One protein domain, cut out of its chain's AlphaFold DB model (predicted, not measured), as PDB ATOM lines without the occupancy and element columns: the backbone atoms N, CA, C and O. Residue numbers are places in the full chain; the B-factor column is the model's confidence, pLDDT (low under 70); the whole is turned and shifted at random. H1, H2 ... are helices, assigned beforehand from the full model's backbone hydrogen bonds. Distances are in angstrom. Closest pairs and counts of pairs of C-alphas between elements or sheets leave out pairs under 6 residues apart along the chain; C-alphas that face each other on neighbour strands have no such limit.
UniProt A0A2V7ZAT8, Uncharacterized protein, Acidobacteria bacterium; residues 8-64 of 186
ATOM      1  N   CYS A   8     -74.356 -32.113   5.005       45.09
ATOM      2  CA  CYS A   8     -73.932 -30.890   4.300       45.09
ATOM      3  C   CYS A   8     -72.466 -30.473   4.582       45.09
ATOM      4  O   CYS A   8     -71.836 -29.797   3.765       45.09
ATOM      5  N   SER A   9     -71.883 -30.920   5.702       49.88
ATOM      6  CA  SER A   9     -70.542 -30.501   6.162       49.88
ATOM      7  C   SER A   9     -69.392 -31.338   5.566       49.88
ATOM      8  O   SER A   9     -68.337 -30.825   5.190       49.88
ATOM      9  N   THR A  10     -69.601 -32.640   5.355       50.94
ATOM     10  CA  THR A  10     -68.606 -33.542   4.739       50.94
ATOM     11  C   THR A  10     -68.479 -33.350   3.223       50.94
ATOM     12  O   THR A  10     -67.383 -33.482   2.666       50.94
ATOM     13  N   LEU A  11     -69.561 -32.981   2.528       50.72
ATOM     14  CA  LEU A  11     -69.553 -32.754   1.075       50.72
ATOM     15  C   LEU A  11     -68.768 -31.495   0.667       50.72
ATOM     16  O   LEU A  11     -68.098 -31.494  -0.369       50.72
ATOM     17  N   THR A  12     -68.788 -30.443   1.487       53.00
ATOM     18  CA  THR A  12     -68.040 -29.195   1.256       53.00
ATOM     19  C   THR A  12     -66.538 -29.375   1.502       53.00
ATOM     20  O   THR A  12     -65.733 -29.004   0.641       53.00
ATOM     21  N   ALA A  13     -66.141 -30.060   2.580       54.03
ATOM     22  CA  ALA A  13     -64.736 -30.395   2.855       54.03
ATOM     23  C   ALA A  13     -64.114 -31.314   1.774       54.03
ATOM     24  O   ALA A  13     -62.964 -31.139   1.345       54.03
ATOM     25  N   THR A  14     -64.894 -32.267   1.253       57.50
ATOM     26  CA  THR A  14     -64.447 -33.202   0.205       57.50
ATOM     27  C   THR A  14     -64.338 -32.530  -1.172       57.50
ATOM     28  O   THR A  14     -63.414 -32.822  -1.935       57.50
ATOM     29  N   ARG A  15     -65.219 -31.569  -1.494       56.91
ATOM     30  CA  ARG A  15     -65.107 -30.753  -2.720       56.91
ATOM     31  C   ARG A  15     -63.898 -29.813  -2.678       56.91
ATOM     32  O   ARG A  15     -63.147 -29.771  -3.651       56.91
ATOM     33  N   GLY A  16     -63.638 -29.145  -1.550       61.69
ATOM     34  CA  GLY A  16     -62.456 -28.285  -1.378       61.69
ATOM     35  C   GLY A  16     -61.128 -29.045  -1.509       61.69
ATOM     36  O   GLY A  16     -60.189 -28.571  -2.155       61.69
ATOM     37  N   SER A  17     -61.058 -30.272  -0.980       68.75
ATOM     38  CA  SER A  17     -59.860 -31.117  -1.097       68.75
ATOM     39  C   SER A  17     -59.629 -31.661  -2.515       68.75
ATOM     40  O   SER A  17     -58.478 -31.718  -2.956       68.75
ATOM     41  N   ARG A  18     -60.685 -31.996  -3.274       72.00
ATOM     42  CA  ARG A  18     -60.569 -32.372  -4.698       72.00
ATOM     43  C   ARG A  18     -60.107 -31.203  -5.569       72.00
ATOM     44  O   ARG A  18     -59.175 -31.382  -6.351       72.00
ATOM     45  N   VAL A  19     -60.674 -30.009  -5.382       76.56
ATOM     46  CA  VAL A  19     -60.268 -28.794  -6.118       76.56
ATOM     47  C   VAL A  19     -58.796 -28.453  -5.850       76.56
ATOM     48  O   VAL A  19     -58.043 -28.192  -6.789       76.56
ATOM     49  N   ARG A  20     -58.336 -28.547  -4.593       76.31
ATOM     50  CA  ARG A  20     -56.923 -28.324  -4.237       76.31
ATOM     51  C   ARG A  20     -55.988 -29.364  -4.862       76.31
ATOM     52  O   ARG A  20     -54.954 -28.991  -5.411       76.31
ATOM     53  N   ARG A  21     -56.342 -30.656  -4.839       77.19
ATOM     54  CA  ARG A  21     -55.541 -31.716  -5.491       77.19
ATOM     55  C   ARG A  21     -55.462 -31.527  -7.005       77.19
ATOM     56  O   ARG A  21     -54.389 -31.698  -7.578       77.19
ATOM     57  N   GLN A  22     -56.567 -31.146  -7.643       82.00
ATOM     58  CA  GLN A  22     -56.604 -30.887  -9.080       82.00
ATOM     59  C   GLN A  22     -55.746 -29.676  -9.456       82.00
ATOM     60  O   GLN A  22     -54.941 -29.776 -10.381       82.00
ATOM     61  N   ARG A  23     -55.829 -28.581  -8.690       81.12
ATOM     62  CA  ARG A  23     -54.968 -27.403  -8.865       81.12
ATOM     63  C   ARG A  23     -53.489 -27.749  -8.687       81.12
ATOM     64  O   ARG A  23     -52.692 -27.421  -9.556       81.12
ATOM     65  N   ASN A  24     -53.131 -28.483  -7.631       84.88
ATOM     66  CA  ASN A  24     -51.748 -28.910  -7.392       84.88
ATOM     67  C   ASN A  24     -51.224 -29.825  -8.510       84.88
ATOM     68  O   ASN A  24     -50.074 -29.705  -8.925       84.88
ATOM     69  N   SER A  25     -52.061 -30.734  -9.020       84.19
ATOM     70  CA  SER A  25     -51.712 -31.611 -10.144       84.19
ATOM     71  C   SER A  25     -51.483 -30.813 -11.429       84.19
ATOM     72  O   SER A  25     -50.468 -31.002 -12.100       84.19
ATOM     73  N   GLN A  26     -52.375 -29.870 -11.746       86.00
ATOM     74  CA  GLN A  26     -52.217 -28.966 -12.888       86.00
ATOM     75  C   GLN A  26     -50.963 -28.097 -12.754       86.00
ATOM     76  O   GLN A  26     -50.220 -27.938 -13.720       86.00
ATOM     77  N   GLU A  27     -50.686 -27.574 -11.562       86.75
ATOM     78  CA  GLU A  27     -49.496 -26.773 -11.304       86.75
ATOM     79  C   GLU A  27     -48.213 -27.600 -11.433       86.75
ATOM     80  O   GLU A  27     -47.261 -27.156 -12.072       86.75
ATOM     81  N   ARG A  28     -48.197 -28.838 -10.923       84.31
ATOM     82  CA  ARG A  28     -47.066 -29.757 -11.102       84.31
ATOM     83  C   ARG A  28     -46.829 -30.071 -12.578       84.31
ATOM     84  O   ARG A  28     -45.687 -29.996 -13.017       84.31
ATOM     85  N   LYS A  29     -47.885 -30.367 -13.345       86.44
ATOM     86  CA  LYS A  29     -47.787 -30.595 -14.799       86.44
ATOM     87  C   LYS A  29     -47.203 -29.380 -15.518       86.44
ATOM     88  O   LYS A  29     -46.291 -29.539 -16.318       86.44
ATOM     89  N   ARG A  30     -47.666 -28.170 -15.183       86.12
ATOM     90  CA  ARG A  30     -47.124 -26.919 -15.741       86.12
ATOM     91  C   ARG A  30     -45.647 -26.727 -15.393       86.12
ATOM     92  O   ARG A  30     -44.861 -26.389 -16.268       86.12
ATOM     93  N   ARG A  31     -45.253 -26.965 -14.138       86.12
ATOM     94  CA  ARG A  31     -43.850 -26.844 -13.701       86.12
ATOM     95  C   ARG A  31     -42.934 -27.851 -14.397       86.12
ATOM     96  O   ARG A  31     -41.823 -27.480 -14.757       86.12
ATOM     97  N   LEU A  32     -43.397 -29.089 -14.584       87.94
ATOM     98  CA  LEU A  32     -42.660 -30.113 -15.325       87.94
ATOM     99  C   LEU A  32     -42.498 -29.713 -16.792       87.94
ATOM    100  O   LEU A  32     -41.371 -29.638 -17.250       87.94
ATOM    101  N   ALA A  33     -43.575 -29.299 -17.465       89.69
ATOM    102  CA  ALA A  33     -43.502 -28.844 -18.854       89.69
ATOM    103  C   ALA A  33     -42.510 -27.681 -19.048       89.69
ATOM    104  O   ALA A  33     -41.730 -27.680 -19.992       89.69
ATOM    105  N   VAL A  34     -42.481 -26.712 -18.124       89.31
ATOM    106  CA  VAL A  34     -41.502 -25.609 -18.164       89.31
ATOM    107  C   VAL A  34     -40.072 -26.105 -17.931       89.31
ATOM    108  O   VAL A  34     -39.138 -25.555 -18.510       89.31
ATOM    109  N   ARG A  35     -39.871 -27.101 -17.062       89.06
ATOM    110  CA  ARG A  35     -38.548 -27.692 -16.825       89.06
ATOM    111  C   ARG A  35     -38.060 -28.448 -18.058       89.06
ATOM    112  O   ARG A  35     -36.918 -28.239 -18.450       89.06
ATOM    113  N   ASP A  36     -38.915 -29.273 -18.646       90.75
ATOM    114  CA  ASP A  36     -38.584 -30.095 -19.811       90.75
ATOM    115  C   ASP A  36     -38.260 -29.202 -21.014       90.75
ATOM    116  O   ASP A  36     -37.257 -29.407 -21.688       90.75
ATOM    117  N   GLU A  37     -39.027 -28.124 -21.205       92.75
ATOM    118  CA  GLU A  37     -38.759 -27.144 -22.257       92.75
ATOM    119  C   GLU A  37     -37.433 -26.395 -22.049       92.75
ATOM    120  O   GLU A  37     -36.667 -26.198 -22.990       92.75
ATOM    121  N   LYS A  38     -37.118 -25.997 -20.809       92.69
ATOM    122  CA  LYS A  38     -35.815 -25.389 -20.493       92.69
ATOM    123  C   LYS A  38     -34.666 -26.342 -20.785       92.69
ATOM    124  O   LYS A  38     -33.651 -25.899 -21.308       92.69
ATOM    125  N   GLN A  39     -34.822 -27.613 -20.416       91.50
ATOM    126  CA  GLN A  39     -33.816 -28.638 -20.662       91.50
ATOM    127  C   GLN A  39     -33.591 -28.804 -22.167       91.50
ATOM    128  O   GLN A  39     -32.461 -28.658 -22.613       91.50
ATOM    129  N   ARG A  40     -34.668 -28.953 -22.950       93.12
ATOM    130  CA  ARG A  40     -34.611 -29.057 -24.413       93.12
ATOM    131  C   ARG A  40     -33.868 -27.888 -25.063       93.12
ATOM    132  O   ARG A  40     -32.991 -28.107 -25.884       93.12
ATOM    133  N   ILE A  41     -34.182 -26.654 -24.669       94.12
ATOM    134  CA  ILE A  41     -33.551 -25.452 -25.239       94.12
ATOM    135  C   ILE A  41     -32.063 -25.369 -24.898       94.12
ATOM    136  O   ILE A  41     -31.254 -25.016 -25.752       94.12
ATOM    137  N   VAL A  42     -31.691 -25.679 -23.652       93.62
ATOM    138  CA  VAL A  42     -30.273 -25.766 -23.278       93.62
ATOM    139  C   VAL A  42     -29.589 -26.867 -24.073       93.62
ATOM    140  O   VAL A  42     -28.457 -26.679 -24.513       93.62
ATOM    141  N   ASP A  43     -30.282 -27.984 -24.289       93.56
ATOM    142  CA  ASP A  43     -29.692 -29.110 -24.978       93.56
ATOM    143  C   ASP A  43     -29.407 -28.806 -26.451       93.56
ATOM    144  O   ASP A  43     -28.290 -29.017 -26.926       93.56
ATOM    145  N   GLU A  44     -30.388 -28.228 -27.142       94.94
ATOM    146  CA  GLU A  44     -30.248 -27.719 -28.508       94.94
ATOM    147  C   GLU A  44     -29.116 -26.686 -28.605       94.94
ATOM    148  O   GLU A  44     -28.330 -26.700 -29.553       94.94
ATOM    149  N   TRP A  45     -28.987 -25.815 -27.601       96.81
ATOM    150  CA  TRP A  45     -27.935 -24.807 -27.585       96.81
ATOM    151  C   TRP A  45     -26.533 -25.411 -27.425       96.81
ATOM    152  O   TRP A  45     -25.630 -25.007 -28.158       96.81
ATOM    153  N   ILE A  46     -26.342 -26.380 -26.519       97.06
ATOM    154  CA  ILE A  46     -25.052 -27.068 -26.321       97.06
ATOM    155  C   ILE A  46     -24.660 -27.868 -27.561       97.06
ATOM    156  O   ILE A  46     -23.501 -27.812 -27.975       97.06
ATOM    157  N   ALA A  47     -25.613 -28.546 -28.200       95.81
ATOM    158  CA  ALA A  47     -25.347 -29.269 -29.439       95.81
ATOM    159  C   ALA A  47     -24.799 -28.339 -30.540       95.81
ATOM    160  O   ALA A  47     -23.920 -28.737 -31.297       95.81
ATOM    161  N   ALA A  48     -25.272 -27.089 -30.597       95.94
ATOM    162  CA  ALA A  48     -24.842 -26.113 -31.598       95.94
ATOM    163  C   ALA A  48     -23.600 -25.286 -31.205       95.94
ATOM    164  O   ALA A  48     -22.840 -24.893 -32.086       95.94
ATOM    165  N   ASN A  49     -23.394 -24.992 -29.915       96.25
ATOM    166  CA  ASN A  49     -22.418 -23.983 -29.459       96.25
ATOM    167  C   ASN A  49     -21.469 -24.470 -28.353       96.25
ATOM    168  O   ASN A  49     -20.527 -23.762 -27.999       96.25
ATOM    169  N   GLY A  50     -21.735 -25.634 -27.761       94.31
ATOM    170  CA  GLY A  50     -20.927 -26.189 -26.683       94.31
ATOM    171  C   GLY A  50     -19.530 -26.593 -27.149       94.31
ATOM    172  O   GLY A  50     -19.286 -26.860 -28.324       94.31
ATOM    173  N   THR A  51     -18.600 -26.673 -26.202       96.88
ATOM    174  CA  THR A  51     -17.286 -27.279 -26.461       96.88
ATOM    175  C   THR A  51     -17.428 -28.780 -26.764       96.88
ATOM    176  O   THR A  51     -18.406 -29.393 -26.324       96.88
ATOM    177  N   PRO A  52     -16.449 -29.416 -27.439       97.62
ATOM    178  CA  PRO A  52     -16.505 -30.855 -27.716       97.62
ATOM    179  C   PRO A  52     -16.717 -31.719 -26.462       97.62
ATOM    180  O   PRO A  52     -17.471 -32.687 -26.495       97.62
ATOM    181  N   ASP A  53     -16.112 -31.338 -25.334       97.44
ATOM    182  CA  ASP A  53     -16.297 -32.019 -24.047       97.44
ATOM    183  C   ASP A  53     -17.726 -31.857 -23.495       97.44
ATOM    184  O   ASP A  53     -18.332 -32.823 -23.030       97.44
ATOM    185  N   GLN A  54     -18.311 -30.660 -23.596       97.25
ATOM    186  CA  GLN A  54     -19.701 -30.434 -23.187       97.25
ATOM    187  C   GLN A  54     -20.683 -31.232 -24.047       97.25
ATOM    188  O   GLN A  54     -21.627 -31.808 -23.509       97.25
ATOM    189  N   GLN A  55     -20.447 -31.302 -25.358       97.62
ATOM    190  CA  GLN A  55     -21.259 -32.093 -26.285       97.62
ATOM    191  C   GLN A  55     -21.167 -33.597 -25.980       97.62
ATOM    192  O   GLN A  55     -22.195 -34.271 -25.913       97.62
ATOM    193  N   ASP A  56     -19.969 -34.131 -25.717       97.69
ATOM    194  CA  ASP A  56     -19.785 -35.542 -25.345       97.69
ATOM    195  C   ASP A  56     -20.463 -35.878 -24.004       97.69
ATOM    196  O   ASP A  56     -21.209 -36.858 -23.896       97.69
ATOM    197  N   ARG A  57     -20.281 -35.029 -22.981       97.38
ATOM    198  CA  ARG A  57     -20.954 -35.202 -21.685       97.38
ATOM    199  C   ARG A  57     -22.469 -35.090 -21.817       97.38
ATOM    200  O   ARG A  57     -23.184 -35.855 -21.173       97.38
ATOM    201  N   GLN A  58     -22.974 -34.196 -22.662       96.00
ATOM    202  CA  GLN A  58     -24.401 -34.090 -22.944       96.00
ATOM    203  C   GLN A  58     -24.946 -35.362 -23.596       96.00
ATOM    204  O   GLN A  58     -25.953 -35.892 -23.128       96.00
ATOM    205  N   ALA A  59     -24.277 -35.883 -24.630       94.56
ATOM    206  CA  ALA A  59     -24.697 -37.101 -25.325       94.56
ATOM    207  C   ALA A  59     -24.790 -38.316 -24.382       94.56
ATOM    208  O   ALA A  59     -25.596 -39.220 -24.600       94.56
ATOM    209  N   LYS A  60     -24.003 -38.315 -23.299       96.25
ATOM    210  CA  LYS A  60     -24.009 -39.337 -22.238       96.25
ATOM    211  C   LYS A  60     -24.970 -39.032 -21.078       96.25
ATOM    212  O   LYS A  60     -25.039 -39.813 -20.133       96.25
ATOM    213  N   GLY A  61     -25.688 -37.906 -21.111       94.06
ATOM    214  CA  GLY A  61     -26.559 -37.454 -20.018       94.06
ATOM    215  C   GLY A  61     -25.804 -37.007 -18.757       94.06
ATOM    216  O   GLY A  61     -26.377 -36.987 -17.670       94.06
ATOM    217  N   LEU A  62     -24.518 -36.676 -18.892       96.19
ATOM    218  CA  LEU A  62     -23.604 -36.319 -17.805       96.19
ATOM    219  C   LEU A  62     -23.361 -34.810 -17.676       96.19
ATOM    220  O   LEU A  62     -22.727 -34.394 -16.708       96.19
ATOM    221  N   LEU A  63     -23.835 -33.983 -18.617       95.44
ATOM    222  CA  LEU A  63     -23.695 -32.527 -18.532       95.44
ATOM    223  C   LEU A  63     -24.736 -31.937 -17.562       95.44
ATOM    224  O   LEU A  63     -25.939 -32.008 -17.834       95.44
ATOM    225  N   PRO A  64     -24.326 -31.316 -16.442       95.00
ATOM    226  CA  PRO A  64     -25.274 -30.708 -15.521       95.00
ATOM    227  C   PRO A  64     -25.960 -29.489 -16.145       95.00
ATOM    228  O   PRO A  64     -25.304 -28.597 -16.681       95.00
TER     229      PRO A  64
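This is residues 8 to 64 of the 186 residues of an uncharacterized protein of Acidobacteria bacterium (UniProt A0A2V7ZAT8). One long helix, H1, makes almost the whole length of a thin rod, and near its end the short helix H2 folds back on it as a small head; residues 8 to 41 of H1 stick out free. The printed part has 57 residues with two named helices, H1 then H2, and no named strand: all helix. It is extended, with a radius of gyration of the C-alphas of 20.3 A and spans of 66 by 16 by 10 A.

H1, residues 8 to 49, touches H2, residues 52 to 59, with its residues 43 to 47 alone. The closest C-alphas of the two are those of Ala 47 and Gln 55, 5.9 A apart. They run opposite ways at a shallow tilt of 34 degrees, only just short of steep, and form a helical hairpin. In H2 every O i to N i+4 pair is within hydrogen-bond range; in H1, 37 of 38 are.

H1 begins at C-alpha 8, (-73.932, -30.890, 4.300), and measures 62.0 A from first to last C-alpha. H2 measures 10.6 A and ends at C-alpha 59, (-24.697, -37.101, -25.325).

The C-alphas farthest apart, of Cys 8 and Pro 52, are 65.7 A apart. The printed part has no cut, and the link from H1 to H2 is tight. Residues 8 to 17 have pLDDT under 70.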